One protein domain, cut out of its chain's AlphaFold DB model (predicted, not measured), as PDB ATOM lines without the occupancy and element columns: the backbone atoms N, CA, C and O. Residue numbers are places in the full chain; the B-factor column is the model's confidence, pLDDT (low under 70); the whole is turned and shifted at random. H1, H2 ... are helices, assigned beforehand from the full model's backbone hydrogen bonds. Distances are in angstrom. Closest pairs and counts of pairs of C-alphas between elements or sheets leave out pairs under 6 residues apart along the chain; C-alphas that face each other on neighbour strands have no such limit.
ATOM      1  N   SER A 218     -30.788 -17.751   7.069       97.81
ATOM      2  CA  SER A 218     -30.686 -16.364   7.534       97.81
ATOM      3  C   SER A 218     -29.712 -16.229   8.709       97.81
ATOM      4  O   SER A 218     -29.538 -17.150   9.510       97.81
ATOM      5  N   ASP A 219     -29.086 -15.057   8.846       98.06
ATOM      6  CA  ASP A 219     -28.147 -14.790   9.945       98.06
ATOM      7  C   ASP A 219     -28.828 -14.845  11.316       98.06
ATOM      8  O   ASP A 219     -28.247 -15.356  12.272       98.06
ATOM      9  N   SER A 220     -30.076 -14.373  11.410       98.25
ATOM     10  CA  SER A 220     -30.855 -14.412  12.652       98.25
ATOM     11  C   SER A 220     -31.146 -15.845  13.095       98.25
ATOM     12  O   SER A 220     -30.905 -16.184  14.254       98.25
ATOM     13  N   TYR A 221     -31.584 -16.705  12.168       98.25
ATOM     14  CA  TYR A 221     -31.797 -18.125  12.439       98.25
ATOM     15  C   TYR A 221     -30.487 -18.802  12.846       98.25
ATOM     16  O   TYR A 221     -30.436 -19.517  13.845       98.25
ATOM     17  N   PHE A 222     -29.404 -18.533  12.113       98.56
ATOM     18  CA  PHE A 222     -28.092 -19.092  12.414       98.56
ATOM     19  C   PHE A 222     -27.629 -18.736  13.837       98.56
ATOM     20  O   PHE A 222     -27.276 -19.629  14.607       98.56
ATOM     21  N   GLN A 223     -27.686 -17.458  14.221       98.50
ATOM     22  CA  GLN A 223     -27.278 -16.995  15.552       98.50
ATOM     23  C   GLN A 223     -28.135 -17.593  16.675       98.50
ATOM     24  O   GLN A 223     -27.592 -18.026  17.697       98.50
ATOM     25  N   GLU A 224     -29.457 -17.665  16.481       98.50
ATOM     26  CA  GLU A 224     -30.379 -18.293  17.432       98.50
ATOM     27  C   GLU A 224     -30.003 -19.763  17.670       98.50
ATOM     28  O   GLU A 224     -29.831 -20.200  18.813       98.50
ATOM     29  N   LYS A 225     -29.821 -20.529  16.588       98.56
ATOM     30  CA  LYS A 225     -29.514 -21.961  16.663       98.56
ATOM     31  C   LYS A 225     -28.132 -22.246  17.220       98.56
ATOM     32  O   LYS A 225     -27.991 -23.171  18.018       98.56
ATOM     33  N   VAL A 226     -27.124 -21.449  16.865       98.44
ATOM     34  CA  VAL A 226     -25.773 -21.558  17.438       98.44
ATOM     35  C   VAL A 226     -25.834 -21.442  18.961       98.44
ATOM     36  O   VAL A 226     -25.253 -22.278  19.655       98.44
ATOM     37  N   LYS A 227     -26.567 -20.453  19.495       98.38
ATOM     38  CA  LYS A 227     -26.744 -20.299  20.946       98.38
ATOM     39  C   LYS A 227     -27.474 -21.506  21.541       98.38
ATOM     40  O   LYS A 227     -26.965 -22.123  22.475       98.38
ATOM     41  N   LYS A 228     -28.613 -21.882  20.950       98.50
ATOM     42  CA  LYS A 228     -29.431 -23.015  21.400       98.50
ATOM     43  C   LYS A 228     -28.625 -24.312  21.495       98.50
ATOM     44  O   LYS A 228     -28.683 -24.987  22.516       98.50
ATOM     45  N   TYR A 229     -27.886 -24.672  20.450       98.56
ATOM     46  CA  TYR A 229     -27.171 -25.951  20.385       98.56
ATOM     47  C   TYR A 229     -25.868 -25.957  21.181       98.56
ATOM     48  O   TYR A 229     -25.455 -27.007  21.673       98.56
ATOM     49  N   ARG A 230     -25.268 -24.788  21.414       98.25
ATOM     50  CA  ARG A 230     -24.171 -24.661  22.373       98.25
ATOM     51  C   ARG A 230     -24.637 -24.908  23.809       98.25
ATOM     52  O   ARG A 230     -23.931 -25.582  24.550       98.25
ATOM     53  N   GLU A 231     -25.795 -24.370  24.191       98.25
ATOM     54  CA  GLU A 231     -26.355 -24.512  25.542       98.25
ATOM     55  C   GLU A 231     -26.954 -25.905  25.780       98.25
ATOM     56  O   GLU A 231     -26.643 -26.540  26.784       98.25
ATOM     57  N   ALA A 232     -27.785 -26.393  24.855       97.94
ATOM     58  CA  ALA A 232     -28.529 -27.640  25.032       97.94
ATOM     59  C   ALA A 232     -27.696 -28.894  24.735       97.94
ATOM     60  O   ALA A 232     -27.811 -29.890  25.444       97.94
ATOM     61  N   ASP A 233     -26.860 -28.846  23.696       98.38
ATOM     62  CA  ASP A 233     -26.217 -30.041  23.144       98.38
ATOM     63  C   ASP A 233     -24.681 -30.012  23.307       98.38
ATOM     64  O   ASP A 233     -23.998 -30.979  22.977       98.38
ATOM     65  N   GLN A 234     -24.116 -28.900  23.800       98.31
ATOM     66  CA  GLN A 234     -22.668 -28.646  23.873       98.31
ATOM     67  C   GLN A 234     -21.942 -28.780  22.521       98.31
ATOM     68  O   GLN A 234     -20.746 -29.088  22.472       98.31
ATOM     69  N   VAL A 235     -22.655 -28.515  21.421       98.56
ATOM     70  CA  VAL A 235     -22.120 -28.586  20.058       98.56
ATOM     71  C   VAL A 235     -21.701 -27.199  19.570       98.56
ATOM     72  O   VAL A 235     -22.459 -26.233  19.627       98.56
ATOM     73  N   THR A 236     -20.476 -27.093  19.054       98.25
ATOM     74  CA  THR A 236     -19.959 -25.886  18.397       98.25
ATOM     75  C   THR A 236     -20.306 -25.903  16.914       98.25
ATOM     76  O   THR A 236     -19.682 -26.609  16.119       98.25
ATOM     77  N   ILE A 237     -21.282 -25.087  16.534       98.44
ATOM     78  CA  ILE A 237     -21.627 -24.824  15.136       98.44
ATOM     79  C   ILE A 237     -20.660 -23.772  14.567       98.44
ATOM     80  O   ILE A 237     -20.351 -22.794  15.243       98.44
ATOM     81  N   ARG A 238     -20.147 -23.997  13.348       96.88
ATOM     82  CA  ARG A 238     -19.041 -23.217  12.752       96.88
ATOM     83  C   ARG A 238     -19.514 -22.274  11.654       96.88
ATOM     84  O   ARG A 238     -19.039 -21.151  11.564       96.88
ATOM     85  N   ASP A 239     -20.471 -22.733  10.861       98.06
ATOM     86  CA  ASP A 239     -21.037 -22.028   9.720       98.06
ATOM     87  C   ASP A 239     -22.440 -22.586   9.414       98.06
ATOM     88  O   ASP A 239     -22.901 -23.544  10.047       98.06
ATOM     89  N   LYS A 240     -23.143 -21.945   8.476       98.56
ATOM     90  CA  LYS A 240     -24.534 -22.260   8.114       98.56
ATOM     91  C   LYS A 240     -24.699 -23.646   7.487       98.56
ATOM     92  O   LYS A 240     -25.728 -24.282   7.690       98.56
ATOM     93  N   GLU A 241     -23.688 -24.131   6.776       98.31
ATOM     94  CA  GLU A 241     -23.680 -25.488   6.232       98.31
ATOM     95  C   GLU A 241     -23.560 -26.524   7.355       98.31
ATOM     96  O   GLU A 241     -24.354 -27.460   7.433       98.31
ATOM     97  N   HIS A 242     -22.627 -26.313   8.285       98.56
ATOM     98  CA  HIS A 242     -22.464 -27.154   9.464       98.56
ATOM     99  C   HIS A 242     -23.727 -27.153  10.335       98.56
ATOM    100  O   HIS A 242     -24.087 -28.197  10.876       98.56
ATOM    101  N   LEU A 243     -24.427 -26.013  10.447       98.69
ATOM    102  CA  LEU A 243     -25.734 -25.947  11.109       98.69
ATOM    103  C   LEU A 243     -26.751 -26.861  10.421       98.69
ATOM    104  O   LEU A 243     -27.389 -27.665  11.094       98.69
ATOM    105  N   PHE A 244     -26.885 -26.748   9.099       98.38
ATOM    106  CA  PHE A 244     -27.847 -27.534   8.333       98.38
ATOM    107  C   PHE A 244     -27.605 -29.042   8.501       98.38
ATOM    108  O   PHE A 244     -28.531 -29.795   8.801       98.38
ATOM    109  N   TYR A 245     -26.347 -29.486   8.401       98.69
ATOM    110  CA  TYR A 245     -25.989 -30.894   8.603       98.69
ATOM    111  C   TYR A 245     -26.219 -31.353  10.039       98.69
ATOM    112  O   TYR A 245     -26.730 -32.451  10.265       98.69
ATOM    113  N   TYR A 246     -25.900 -30.507  11.017       98.75
ATOM    114  CA  TYR A 246     -26.152 -30.825  12.413       98.75
ATOM    115  C   TYR A 246     -27.646 -30.973  12.718       98.75
ATOM    116  O   TYR A 246     -28.027 -31.904  13.423       98.75
ATOM    117  N   GLU A 247     -28.512 -30.109  12.182       98.62
ATOM    118  CA  GLU A 247     -29.961 -30.216  12.400       98.62
ATOM    119  C   GLU A 247     -30.536 -31.515  11.814       98.62
ATOM    120  O   GLU A 247     -31.389 -32.141  12.450       98.62
ATOM    121  N   ILE A 248     -30.022 -31.973  10.666       98.69
ATOM    122  CA  ILE A 248     -30.366 -33.283  10.092       98.69
ATOM    123  C   ILE A 248     -29.846 -34.421  10.977       98.69
ATOM    124  O   ILE A 248     -30.598 -35.332  11.315       98.69
ATOM    125  N   PHE A 249     -28.581 -34.382  11.400       98.81
ATOM    126  CA  PHE A 249     -28.034 -35.403  12.299       98.81
ATOM    127  C   PHE A 249     -28.861 -35.498  13.588       98.81
ATOM    128  O   PHE A 249     -29.267 -36.583  14.009       98.81
ATOM    129  N   ARG A 250     -29.154 -34.346  14.195       98.62
ATOM    130  CA  ARG A 250     -29.890 -34.236  15.451       98.62
ATOM    131  C   ARG A 250     -31.325 -34.734  15.324       98.62
ATOM    132  O   ARG A 250     -31.842 -35.287  16.292       98.62
ATOM    133  N   SER A 251     -31.975 -34.544  14.175       98.56
ATOM    134  CA  SER A 251     -33.341 -35.029  13.954       98.56
ATOM    135  C   SER A 251     -33.409 -36.553  13.815       98.56
ATOM    136  O   SER A 251     -34.364 -37.152  14.305       98.56
ATOM    137  N   HIS A 252     -32.388 -37.186  13.226       98.44
ATOM    138  CA  HIS A 252     -32.324 -38.646  13.086       98.44
ATOM    139  C   HIS A 252     -31.829 -39.363  14.342       98.44
ATOM    140  O   HIS A 252     -32.303 -40.458  14.644       98.44
ATOM    141  N   PHE A 253     -30.863 -38.779  15.056       98.50
ATOM    142  CA  PHE A 253     -30.103 -39.498  16.087       98.50
ATOM    143  C   PHE A 253     -30.118 -38.843  17.468       98.50
ATOM    144  O   PHE A 253     -29.864 -39.519  18.462       98.50
ATOM    145  N   GLY A 254     -30.418 -37.547  17.559       98.19
ATOM    146  CA  GLY A 254     -30.297 -36.778  18.797       98.19
ATOM    147  C   GLY A 254     -28.901 -36.180  19.007       98.19
ATOM    148  O   GLY A 254     -28.223 -35.791  18.058       98.19
ATOM    149  N   VAL A 255     -28.491 -36.032  20.269       98.44
ATOM    150  CA  VAL A 255     -27.262 -35.310  20.644       98.44
ATOM    151  C   VAL A 255     -26.027 -36.200  20.444       98.44
ATOM    152  O   VAL A 255     -26.023 -37.326  20.945       98.44
ATOM    153  N   PRO A 256     -24.948 -35.730  19.783       98.19
ATOM    154  CA  PRO A 256     -23.806 -36.587  19.460       98.19
ATOM    155  C   PRO A 256     -23.108 -37.216  20.679       98.19
ATOM    156  O   PRO A 256     -22.606 -38.332  20.561       98.19
ATOM    157  N   SER A 257     -23.085 -36.555  21.846       97.62
ATOM    158  CA  SER A 257     -22.540 -37.147  23.084       97.62
ATOM    159  C   SER A 257     -23.246 -38.443  23.468       97.62
ATOM    160  O   SER A 257     -22.593 -39.404  23.854       97.62
ATOM    161  N   GLU A 258     -24.570 -38.475  23.316       97.75
ATOM    162  CA  GLU A 258     -25.405 -39.615  23.687       97.75
ATOM    163  C   GLU A 258     -25.359 -40.707  22.624       97.75
ATOM    164  O   GLU A 258     -25.318 -41.892  22.949       97.75
ATOM    165  N   VAL A 259     -25.321 -40.307  21.348       97.75
ATOM    166  CA  VAL A 259     -25.240 -41.233  20.207       97.75
ATOM    167  C   VAL A 259     -23.959 -42.065  20.257       97.75
ATOM    168  O   VAL A 259     -23.981 -43.247  19.921       97.75
ATOM    169  N   PHE A 260     -22.850 -41.462  20.688       97.44
ATOM    170  CA  PHE A 260     -21.527 -42.088  20.706       97.44
ATOM    171  C   PHE A 260     -21.002 -42.370  22.123       97.44
ATOM    172  O   PHE A 260     -19.798 -42.523  22.304       97.44
ATOM    173  N   LYS A 261     -21.878 -42.445  23.135       95.62
ATOM    174  CA  LYS A 261     -21.481 -42.608  24.548       95.62
ATOM    175  C   LYS A 261     -20.699 -43.897  24.838       95.62
ATOM    176  O   LYS A 261     -19.830 -43.898  25.702       95.62
ATOM    177  N   ASP A 262     -21.002 -44.965  24.098       95.12
ATOM    178  CA  ASP A 262     -20.408 -46.297  24.268       95.12
ATOM    179  C   ASP A 262     -19.254 -46.552  23.277       95.12
ATOM    180  O   ASP A 262     -18.723 -47.658  23.200       95.12
ATOM    181  N   ALA A 263     -18.879 -45.549  22.474       94.19
ATOM    182  CA  ALA A 263     -17.771 -45.665  21.537       94.19
ATOM    183  C   ALA A 263     -16.420 -45.542  22.255       94.19
ATOM    184  O   ALA A 263     -16.282 -44.858  23.268       94.19
ATOM    185  N   GLU A 264     -15.390 -46.157  21.683       91.62
ATOM    186  CA  GLU A 264     -14.014 -45.999  22.147       91.62
ATOM    187  C   GLU A 264     -13.297 -44.879  21.387       91.62
ATOM    188  O   GLU A 264     -13.567 -44.616  20.212       91.62
ATOM    189  N   GLY A 265     -12.330 -44.240  22.048       90.69
ATOM    190  CA  GLY A 265     -11.432 -43.277  21.420       90.69
ATOM    191  C   GLY A 265     -11.418 -41.922  22.110       90.69
ATOM    192  O   GLY A 265     -11.669 -41.793  23.306       90.69
ATOM    193  N   LYS A 266     -11.067 -40.892  21.340       93.44
ATOM    194  CA  LYS A 266     -10.914 -39.532  21.850       93.44
ATOM    195  C   LYS A 266     -12.268 -38.829  21.840       93.44
ATOM    196  O   LYS A 266     -12.970 -38.847  20.830       93.44
ATOM    197  N   GLN A 267     -12.619 -38.163  22.937       95.88
ATOM    198  CA  GLN A 267     -13.794 -37.297  22.954       95.88
ATOM    199  C   GLN A 267     -13.503 -35.993  22.202       95.88
ATOM    200  O   GLN A 267     -12.529 -35.295  22.490       95.88
ATOM    201  N   CYS A 268     -14.365 -35.639  21.251       97.12
ATOM    202  CA  CYS A 268     -14.263 -34.376  20.533       97.12
ATOM    203  C   CYS A 268     -14.667 -33.194  21.435       97.12
ATOM    204  O   CYS A 268     -15.788 -33.181  21.950       97.12
ATOM    205  N   PRO A 269     -13.849 -32.133  21.571       96.62
ATOM    206  CA  PRO A 269     -14.213 -30.981  22.393       96.62
ATOM    207  C   PRO A 269     -15.384 -30.171  21.815       96.62
ATOM    208  O   PRO A 269     -16.077 -29.501  22.583       96.62
ATOM    209  N   HIS A 270     -15.624 -30.264  20.499       97.44
ATOM    210  CA  HIS A 270     -16.611 -29.464  19.769       97.44
ATOM    211  C   HIS A 270     -17.989 -30.100  19.642       97.44
ATOM    212  O   HIS A 270     -18.956 -29.359  19.549       97.44
ATOM    213  N   CYS A 271     -18.100 -31.427  19.581       97.75
ATOM    214  CA  CYS A 271     -19.402 -32.101  19.496       97.75
ATOM    215  C   CYS A 271     -19.625 -33.150  20.584       97.75
ATOM    216  O   CYS A 271     -20.676 -33.776  20.606       97.75
ATOM    217  N   LYS A 272     -18.639 -33.370  21.463       97.69
ATOM    218  CA  LYS A 272     -18.666 -34.341  22.567       97.69
ATOM    219  C   LYS A 272     -18.824 -35.810  22.159       97.69
ATOM    220  O   LYS A 272     -18.755 -36.667  23.036       97.69
ATOM    221  N   ALA A 273     -18.946 -36.111  20.865       97.38
ATOM    222  CA  ALA A 273     -18.891 -37.474  20.359       97.38
ATOM    223  C   ALA A 273     -17.535 -38.117  20.684       97.38
ATOM    224  O   ALA A 273     -16.486 -37.468  20.567       97.38
ATOM    225  N   ILE A 274     -17.566 -39.388  21.076       95.50
ATOM    226  CA  ILE A 274     -16.379 -40.212  21.298       95.50
ATOM    227  C   ILE A 274     -16.127 -41.029  20.031       95.50
ATOM    228  O   ILE A 274     -17.054 -41.566  19.428       95.50
ATOM    229  N   GLY A 275     -14.876 -41.089  19.582       89.75
ATOM    230  CA  GLY A 275     -14.519 -41.916  18.437       89.75
ATOM    231  C   GLY A 275     -13.085 -41.728  17.962       89.75
ATOM    232  O   GLY A 275     -12.304 -40.944  18.507       89.75
ATOM    233  N   GLY A 276     -12.742 -42.445  16.892       81.50
ATOM    234  CA  GLY A 276     -11.393 -42.423  16.333       81.50
ATOM    235  C   GLY A 276     -10.364 -43.028  17.288       81.50
ATOM    236  O   GLY A 276     -10.689 -43.851  18.134       81.50
TER     237      GLY A 276
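AT A GLANCE: This is residues 218 to 276 of the 291 residues of an uncharacterized protein of Candidatus Bathyarchaeota archaeon (UniProt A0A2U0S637). Two helices of equal length, H1 and H2, meet near their first residues as a V that opens toward their last residues, and the short link 233 to 239 leads from the last residue of H1 to the first of H2. At the other end of the model, past the short helix H3, the tail of residues 260 to 276 makes a loop that folds back on itself, where residues 266 to 267 pair with residues 274 to 275. The printed part has 59 residues with three named helices, in the order H1, H2, H3, and no named strand; the class is all helix, with 32 residues in the helices. The whole is compact, with a radius of gyration of the C-alphas of 11.7 A, yet its outline is elongated, spanning 37 by 21 by 18 A.

HOW THE PARTS SIT: Begin with H1, residues 219 to 232, and go on to H2, residues 240 to 253. The two touch, and their closest C-alphas, those of Phe 222 and Lys 240, are 6.4 A apart. H1 touches H2 with residues 222 to 226 alone, and H2 touches H1 with residues 240 to 243 alone. They run the same way at a steep tilt of 44 degrees, and their centres are 12.3 A apart. After H2 look for H3, residues 256 to 259. It is close to H2 but not clearly touching: the closest C-alphas, those of Phe 253 and Val 259, are 6.6 A apart. H1 and H3 are apart. In H1 and H2 every O i to N i+4 pair is within hydrogen-bond range; H3 is too short for such a pair, but its one O i to N i+3 pair is within range. Beyond H3, the short pairing of residues 266 to 267 with residues 274 to 275 is antiparallel.

IN THESE COORDINATES: Find C-alpha 219 at (-28.147, -14.790, 9.945); from there H1 runs 19.8 A to C-alpha 232. After the 7 residues between H1 and H2, find C-alpha 240 at (-24.534, -22.260, 8.114), where H2 begins; it too runs 19.8 A, to C-alpha 253. H3 is four residues and 4.9 A long, and ends at C-alpha 259, at (-25.240, -41.233, 20.207).

THE WHOLE: The two C-alphas farthest apart are those of Ser 220 and Glu 264, at 37.0 A. The first and last printed C-alphas, of Ser 218 and Gly 276, are 33.6 A apart. The printed part has no cut. The link from H1 to H2 is short, and the link from H2 to H3 is tight. Residues 260 to 276 hold no named element, and their C-alphas lie 5 to 19 A from the mean of the C-alphas. The mean pLDDT of the printed part is 97.2, and no printed residue is under 70.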